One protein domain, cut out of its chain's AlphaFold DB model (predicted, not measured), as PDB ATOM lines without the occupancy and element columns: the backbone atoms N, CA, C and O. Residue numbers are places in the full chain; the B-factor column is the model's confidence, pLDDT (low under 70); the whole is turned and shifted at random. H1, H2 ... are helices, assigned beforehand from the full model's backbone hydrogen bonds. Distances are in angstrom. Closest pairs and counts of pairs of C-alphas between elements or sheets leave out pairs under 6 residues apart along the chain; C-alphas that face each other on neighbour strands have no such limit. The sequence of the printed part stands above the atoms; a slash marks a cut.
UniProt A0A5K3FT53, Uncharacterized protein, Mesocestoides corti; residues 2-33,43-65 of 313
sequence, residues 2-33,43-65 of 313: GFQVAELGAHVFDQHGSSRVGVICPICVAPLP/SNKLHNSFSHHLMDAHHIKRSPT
ATOM      1  N   GLY A   2      38.339 -23.619  20.206       46.75
ATOM      2  CA  GLY A   2      38.296 -24.778  19.313       46.75
ATOM      3  C   GLY A   2      36.878 -25.323  19.219       46.75
ATOM      4  O   GLY A   2      36.273 -25.563  20.263       46.75
ATOM      5  N   PHE A   3      36.376 -25.513  18.001       55.88
ATOM      6  CA  PHE A   3      35.077 -26.134  17.760       55.88
ATOM      7  C   PHE A   3      35.044 -27.568  18.318       55.88
ATOM      8  O   PHE A   3      35.937 -28.375  18.038       55.88
ATOM      9  N   GLN A   4      34.047 -27.893  19.140       66.75
ATOM     10  CA  GLN A   4      33.970 -29.190  19.814       66.75
ATOM     11  C   GLN A   4      33.247 -30.231  18.952       66.75
ATOM     12  O   GLN A   4      32.287 -29.938  18.244       66.75
ATOM     13  N   VAL A   5      33.647 -31.500  19.074       65.94
ATOM     14  CA  VAL A   5      33.027 -32.621  18.336       65.94
ATOM     15  C   VAL A   5      31.517 -32.744  18.624       65.94
ATOM     16  O   VAL A   5      30.750 -33.155  17.754       65.94
ATOM     17  N   ALA A   6      31.067 -32.321  19.810       67.06
ATOM     18  CA  ALA A   6      29.647 -32.239  20.159       67.06
ATOM     19  C   ALA A   6      28.879 -31.187  19.328       67.06
ATOM     20  O   ALA A   6      27.758 -31.446  18.892       67.06
ATOM     21  N   GLU A   7      29.495 -30.032  19.058       74.44
ATOM     22  CA  GLU A   7      28.917 -28.953  18.243       74.44
ATOM     23  C   GLU A   7      28.801 -29.383  16.770       74.44
ATOM     24  O   GLU A   7      27.824 -29.042  16.100       74.44
ATOM     25  N   LEU A   8      29.741 -30.212  16.289       73.12
ATOM     26  CA  LEU A   8      29.683 -30.815  14.950       73.12
ATOM     27  C   LEU A   8      28.474 -31.736  14.820       73.12
ATOM     28  O   LEU A   8      27.742 -31.637  13.839       73.12
ATOM     29  N   GLY A   9      28.243 -32.591  15.821       72.69
ATOM     30  CA  GLY A   9      27.044 -33.420  15.894       72.69
ATOM     31  C   GLY A   9      25.780 -32.568  15.796       72.69
ATOM     32  O   GLY A   9      25.009 -32.731  14.852       72.69
ATOM     33  N   ALA A  10      25.592 -31.628  16.727       78.06
ATOM     34  CA  ALA A  10      24.403 -30.772  16.777       78.06
ATOM     35  C   ALA A  10      24.127 -30.062  15.438       78.06
ATOM     36  O   ALA A  10      23.040 -30.200  14.874       78.06
ATOM     37  N   HIS A  11      25.128 -29.377  14.876       77.81
ATOM     38  CA  HIS A  11      24.983 -28.656  13.611       77.81
ATOM     39  C   HIS A  11      24.669 -29.590  12.427       77.81
ATOM     40  O   HIS A  11      23.767 -29.298  11.640       77.81
ATOM     41  N   VAL A  12      25.337 -30.748  12.326       77.81
ATOM     42  CA  VAL A  12      25.068 -31.746  11.275       77.81
ATOM     43  C   VAL A  12      23.656 -32.306  11.378       77.81
ATOM     44  O   VAL A  12      22.968 -32.395  10.363       77.81
ATOM     45  N   PHE A  13      23.201 -32.681  12.573       79.00
ATOM     46  CA  PHE A  13      21.872 -33.267  12.737       79.00
ATOM     47  C   PHE A  13      20.748 -32.248  12.503       79.00
ATOM     48  O   PHE A  13      19.712 -32.626  11.944       79.00
ATOM     49  N   ASP A  14      20.937 -30.989  12.903       79.25
ATOM     50  CA  ASP A  14      19.894 -29.959  12.834       79.25
ATOM     51  C   ASP A  14      19.832 -29.254  11.466       79.25
ATOM     52  O   ASP A  14      18.731 -29.026  10.970       79.25
ATOM     53  N   GLN A  15      20.967 -28.968  10.813       76.31
ATOM     54  CA  GLN A  15      20.992 -28.293   9.499       76.31
ATOM     55  C   GLN A  15      21.090 -29.263   8.311       76.31
ATOM     56  O   GLN A  15      20.568 -28.983   7.233       76.31
ATOM     57  N   HIS A  16      21.731 -30.423   8.492       72.06
ATOM     58  CA  HIS A  16      22.066 -31.340   7.393       72.06
ATOM     59  C   HIS A  16      21.567 -32.778   7.607       72.06
ATOM     60  O   HIS A  16      21.916 -33.668   6.832       72.06
ATOM     61  N   GLY A  17      20.699 -33.021   8.598       69.19
ATOM     62  CA  GLY A  17      20.229 -34.364   8.959       69.19
ATOM     63  C   GLY A  17      19.497 -35.118   7.838       69.19
ATOM     64  O   GLY A  17      19.504 -36.347   7.834       69.19
ATOM     65  N   SER A  18      18.908 -34.393   6.880       68.69
ATOM     66  CA  SER A  18      18.244 -34.918   5.674       68.69
ATOM     67  C   SER A  18      19.066 -34.752   4.386       68.69
ATOM     68  O   SER A  18      18.605 -35.141   3.307       68.69
ATOM     69  N   SER A  19      20.269 -34.173   4.469       67.50
ATOM     70  CA  SER A  19      21.114 -33.909   3.306       67.50
ATOM     71  C   SER A  19      21.645 -35.209   2.708       67.50
ATOM     72  O   SER A  19      22.240 -36.031   3.401       67.50
ATOM     73  N   ARG A  20      21.457 -35.372   1.394       64.88
ATOM     74  CA  ARG A  20      22.019 -36.478   0.599       64.88
ATOM     75  C   ARG A  20      23.359 -36.124  -0.054       64.88
ATOM     76  O   ARG A  20      23.860 -36.894  -0.870       64.88
ATOM     77  N   VAL A  21      23.908 -34.946   0.250       70.12
ATOM     78  CA  VAL A  21      25.215 -34.520  -0.259       70.12
ATOM     79  C   VAL A  21      26.275 -35.459   0.311       70.12
ATOM     80  O   VAL A  21      26.369 -35.629   1.523       70.12
ATOM     81  N   GLY A  22      27.069 -36.076  -0.565       72.00
ATOM     82  CA  GLY A  22      28.200 -36.895  -0.147       72.00
ATOM     83  C   GLY A  22      29.265 -36.023   0.516       72.00
ATOM     84  O   GLY A  22      29.817 -35.139  -0.135       72.00
ATOM     85  N   VAL A  23      29.568 -36.269   1.792       73.00
ATOM     86  CA  VAL A  23      30.583 -35.514   2.550       73.00
ATOM     87  C   VAL A  23      31.677 -36.458   3.044       73.00
ATOM     88  O   VAL A  23      31.383 -37.562   3.500       73.00
ATOM     89  N   ILE A  24      32.943 -36.044   2.952       78.75
ATOM     90  CA  ILE A  24      34.067 -36.771   3.560       78.75
ATOM     91  C   ILE A  24      34.114 -36.419   5.049       78.75
ATOM     92  O   ILE A  24      34.122 -35.239   5.395       78.75
ATOM     93  N   CYS A  25      34.154 -37.418   5.931       80.44
ATOM     94  CA  CYS A  25      34.205 -37.165   7.365       80.44
ATOM     95  C   CYS A  25      35.601 -36.691   7.799       80.44
ATOM     96  O   CYS A  25      36.533 -37.492   7.742       80.44
ATOM     97  N   PRO A  26      35.771 -35.453   8.304       73.31
ATOM     98  CA  PRO A  26      37.079 -34.923   8.697       73.31
ATOM     99  C   PRO A  26      37.711 -35.685   9.872       73.31
ATOM    100  O   PRO A  26      38.924 -35.646  10.028       73.31
ATOM    101  N   ILE A  27      36.910 -36.412  10.664       76.94
ATOM    102  CA  ILE A  27      37.391 -37.291  11.742       76.94
ATOM    103  C   ILE A  27      37.961 -38.600  11.163       76.94
ATOM    104  O   ILE A  27      38.923 -39.145  11.698       76.94
ATOM    105  N   CYS A  28      37.406 -39.096  10.050       79.00
ATOM    106  CA  CYS A  28      37.948 -40.253   9.336       79.00
ATOM    107  C   CYS A  28      39.143 -39.926   8.440       79.00
ATOM    108  O   CYS A  28      39.847 -40.872   8.098       79.00
ATOM    109  N   VAL A  29      39.381 -38.661   8.052       73.25
ATOM    110  CA  VAL A  29      40.511 -38.265   7.185       73.25
ATOM    111  C   VAL A  29      41.843 -38.556   7.882       73.25
ATOM    112  O   VAL A  29      42.463 -37.705   8.518       73.25
ATOM    113  N   ALA A  30      42.314 -39.788   7.724       61.69
ATOM    114  CA  ALA A  30      43.691 -40.153   7.979       61.69
ATOM    115  C   ALA A  30      44.573 -39.562   6.865       61.69
ATOM    116  O   ALA A  30      44.167 -39.591   5.692       61.69
ATOM    117  N   PRO A  31      45.787 -39.067   7.183       55.91
ATOM    118  CA  PRO A  31      46.783 -38.813   6.152       55.91
ATOM    119  C   PRO A  31      46.989 -40.112   5.368       55.91
ATOM    120  O   PRO A  31      47.107 -41.179   5.972       55.91
ATOM    121  N   LEU A  32      46.977 -40.031   4.033       52.97
ATOM    122  CA  LEU A  32      47.243 -41.197   3.195       52.97
ATOM    123  C   LEU A  32      48.599 -41.786   3.609       52.97
ATOM    124  O   LEU A  32      49.589 -41.054   3.552       52.97
ATOM    125  N   PRO A  33      48.679 -43.070   4.000       52.84
ATOM    126  CA  PRO A  33      49.936 -43.771   3.870       52.84
ATOM    127  C   PRO A  33      50.204 -43.874   2.368       52.84
ATOM    128  O   PRO A  33      49.470 -44.552   1.645       52.84
ATOM    129  N   SER A  43      39.266 -44.252   4.810       61.03
ATOM    130  CA  SER A  43      39.192 -42.962   5.515       61.03
ATOM    131  C   SER A  43      38.564 -41.809   4.730       61.03
ATOM    132  O   SER A  43      37.921 -40.939   5.305       61.03
ATOM    133  N   ASN A  44      38.739 -41.818   3.408       62.50
ATOM    134  CA  ASN A  44      38.326 -40.750   2.503       62.50
ATOM    135  C   ASN A  44      37.113 -41.127   1.625       62.50
ATOM    136  O   ASN A  44      36.997 -40.645   0.496       62.50
ATOM    137  N   LYS A  45      36.208 -42.006   2.093       69.88
ATOM    138  CA  LYS A  45      34.899 -42.176   1.431       69.88
ATOM    139  C   LYS A  45      34.077 -40.884   1.533       69.88
ATOM    140  O   LYS A  45      34.080 -40.194   2.546       69.88
ATOM    141  N   LEU A  46      33.296 -40.618   0.489       73.62
ATOM    142  CA  LEU A  46      32.137 -39.732   0.573       73.62
ATOM    143  C   LEU A  46      30.991 -40.500   1.245       73.62
ATOM    144  O   LEU A  46      30.642 -41.601   0.810       73.62
ATOM    145  N   HIS A  47      30.402 -39.922   2.286       79.56
ATOM    146  CA  HIS A  47      29.265 -40.483   3.007       79.56
ATOM    147  C   HIS A  47      27.982 -39.774   2.567       79.56
ATOM    148  O   HIS A  47      27.797 -38.595   2.852       79.56
ATOM    149  N   ASN A  48      27.084 -40.503   1.894       73.44
ATOM    150  CA  ASN A  48      25.790 -39.983   1.415       73.44
ATOM    151  C   ASN A  48      24.774 -39.721   2.544       73.44
ATOM    152  O   ASN A  48      23.725 -39.131   2.305       73.44
ATOM    153  N   SER A  49      25.063 -40.201   3.756       81.00
ATOM    154  CA  SER A  49      24.359 -39.859   4.990       81.00
ATOM    155  C   SER A  49      25.413 -39.588   6.058       81.00
ATOM    156  O   SER A  49      25.909 -40.501   6.723       81.00
ATOM    157  N   PHE A  50      25.834 -38.327   6.149       80.44
ATOM    158  CA  PHE A  50      26.903 -37.928   7.062       80.44
ATOM    159  C   PHE A  50      26.473 -38.085   8.529       80.44
ATOM    160  O   PHE A  50      27.236 -38.599   9.340       80.44
ATOM    161  N   SER A  51      25.217 -37.761   8.843       82.00
ATOM    162  CA  SER A  51      24.597 -37.955  10.161       82.00
ATOM    163  C   SER A  51      24.655 -39.414  10.641       82.00
ATOM    164  O   SER A  51      25.114 -39.672  11.751       82.00
ATOM    165  N   HIS A  52      24.258 -40.373   9.797       83.38
ATOM    166  CA  HIS A  52      24.310 -41.808  10.118       83.38
ATOM    167  C   HIS A  52      25.755 -42.288  10.317       83.38
ATOM    168  O   HIS A  52      26.053 -43.019  11.256       83.38
ATOM    169  N   HIS A  53      26.683 -41.807   9.485       85.69
ATOM    170  CA  HIS A  53      28.101 -42.121   9.632       85.69
ATOM    171  C   HIS A  53      28.701 -41.599  10.954       85.69
ATOM    172  O   HIS A  53      29.435 -42.338  11.609       85.69
ATOM    173  N   LEU A  54      28.364 -40.375  11.385       84.00
ATOM    174  CA  LEU A  54      28.808 -39.842  12.682       84.00
ATOM    175  C   LEU A  54      28.260 -40.660  13.871       84.00
ATOM    176  O   LEU A  54      28.966 -40.834  14.867       84.00
ATOM    177  N   MET A  55      27.039 -41.194  13.762       84.12
ATOM    178  CA  MET A  55      26.458 -42.084  14.778       84.12
ATOM    179  C   MET A  55      27.151 -43.452  14.821       84.12
ATOM    180  O   MET A  55      27.508 -43.919  15.903       84.12
ATOM    181  N   ASP A  56      27.371 -44.083  13.668       83.50
ATOM    182  CA  ASP A  56      27.922 -45.442  13.605       83.50
ATOM    183  C   ASP A  56      29.422 -45.478  13.905       83.50
ATOM    184  O   ASP A  56      29.870 -46.247  14.751       83.50
ATOM    185  N   ALA A  57      30.205 -44.655  13.199       83.12
ATOM    186  CA  ALA A  57      31.666 -44.745  13.187       83.12
ATOM    187  C   ALA A  57      32.335 -43.939  14.309       83.12
ATOM    188  O   ALA A  57      33.473 -44.229  14.678       83.12
ATOM    189  N   HIS A  58      31.648 -42.925  14.840       82.44
ATOM    190  CA  HIS A  58      32.182 -42.040  15.881       82.44
ATOM    191  C   HIS A  58      31.322 -41.993  17.149       82.44
ATOM    192  O   HIS A  58      31.689 -41.306  18.100       82.44
ATOM    193  N   HIS A  59      30.190 -42.704  17.182       81.50
ATOM    194  CA  HIS A  59      29.247 -42.721  18.308       81.50
ATOM    195  C   HIS A  59      28.759 -41.329  18.746       81.50
ATOM    196  O   HIS A  59      28.299 -41.143  19.877       81.50
ATOM    197  N   ILE A  60      28.803 -40.351  17.832       81.38
ATOM    198  CA  ILE A  60      28.325 -38.989  18.062       81.38
ATOM    199  C   ILE A  60      26.802 -39.031  17.988       81.38
ATOM    200  O   ILE A  60      26.194 -38.992  16.919       81.38
ATOM    201  N   LYS A  61      26.175 -39.160  19.156       77.12
ATOM    202  CA  LYS A  61      24.722 -39.105  19.296       77.12
ATOM    203  C   LYS A  61      24.243 -37.667  19.115       77.12
ATOM    204  O   LYS A  61      24.922 -36.724  19.520       77.12
ATOM    205  N   ARG A  62      23.042 -37.507  18.558       69.06
ATOM    206  CA  ARG A  62      22.341 -36.220  18.535       69.06
ATOM    207  C   ARG A  62      22.136 -35.765  19.977       69.06
ATOM    208  O   ARG A  62      21.370 -36.386  20.714       69.06
ATOM    209  N   SER A  63      22.839 -34.713  20.385       62.53
ATOM    210  CA  SER A  63      22.557 -34.035  21.645       62.53
ATOM    211  C   SER A  63      21.107 -33.554  21.604       62.53
ATOM    212  O   SER A  63      20.735 -32.916  20.617       62.53
ATOM    213  N   PRO A  64      20.273 -33.833  22.620       53.22
ATOM    214  CA  PRO A  64      18.981 -33.181  22.702       53.22
ATOM    215  C   PRO A  64      19.245 -31.684  22.854       53.22
ATOM    216  O   PRO A  64      19.783 -31.249  23.873       53.22
ATOM    217  N   THR A  65      18.893 -30.903  21.832       50.81
ATOM    218  CA  THR A  65      18.926 -29.438  21.871       50.81
ATOM    219  C   THR A  65      17.814 -28.979  22.815       50.81
ATOM    220  O   THR A  65      16.733 -28.572  22.394       50.81
TER     221      THR A  65
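This is residues 2 to 33 and 43 to 65 of the 313 residues of an uncharacterized protein of Mesocestoides corti (UniProt A0A5K3FT53). With little regular structure, the domain is two short helices, H1 and H2, side by side and running opposite ways, plus long loops. Residues 23 to 24, in the long loop of residues 16 to 33, pair antiparallel with residues 46 to 47. The printed part has 55 residues with H1 then H2 and no named strand; it is all helix, with 20 residues in named elements, under half. It is compact, radius of gyration of the C-alphas 11.2 A, spanning 39 by 27 by 19 A.

H1, residues 5 to 15, begins with C-alpha 5 at (33.027, -32.621, 18.336) and is 15.5 A long. H2, residues 50 to 58, is 11.1 A long and ends with C-alpha 58 at (32.182, -42.040, 15.881).

H1 and H2 touch; their closest C-alphas, of Phe 13 and Ser 51, are 6.0 A apart. Their tilt is shallow, 26 degrees, opposite ways. In both, every O i to N i+4 pair is within hydrogen-bond range.

The C-alphas farthest apart, of Pro 33 and Thr 65, are 38.6 A apart. The link across the cut lacks residues 34 to 42; C-alphas 33 and 43 are 10.9 A apart. Mean pLDDT of the printed part is 72.0, with 20 residues under 70, among them 2 to 6.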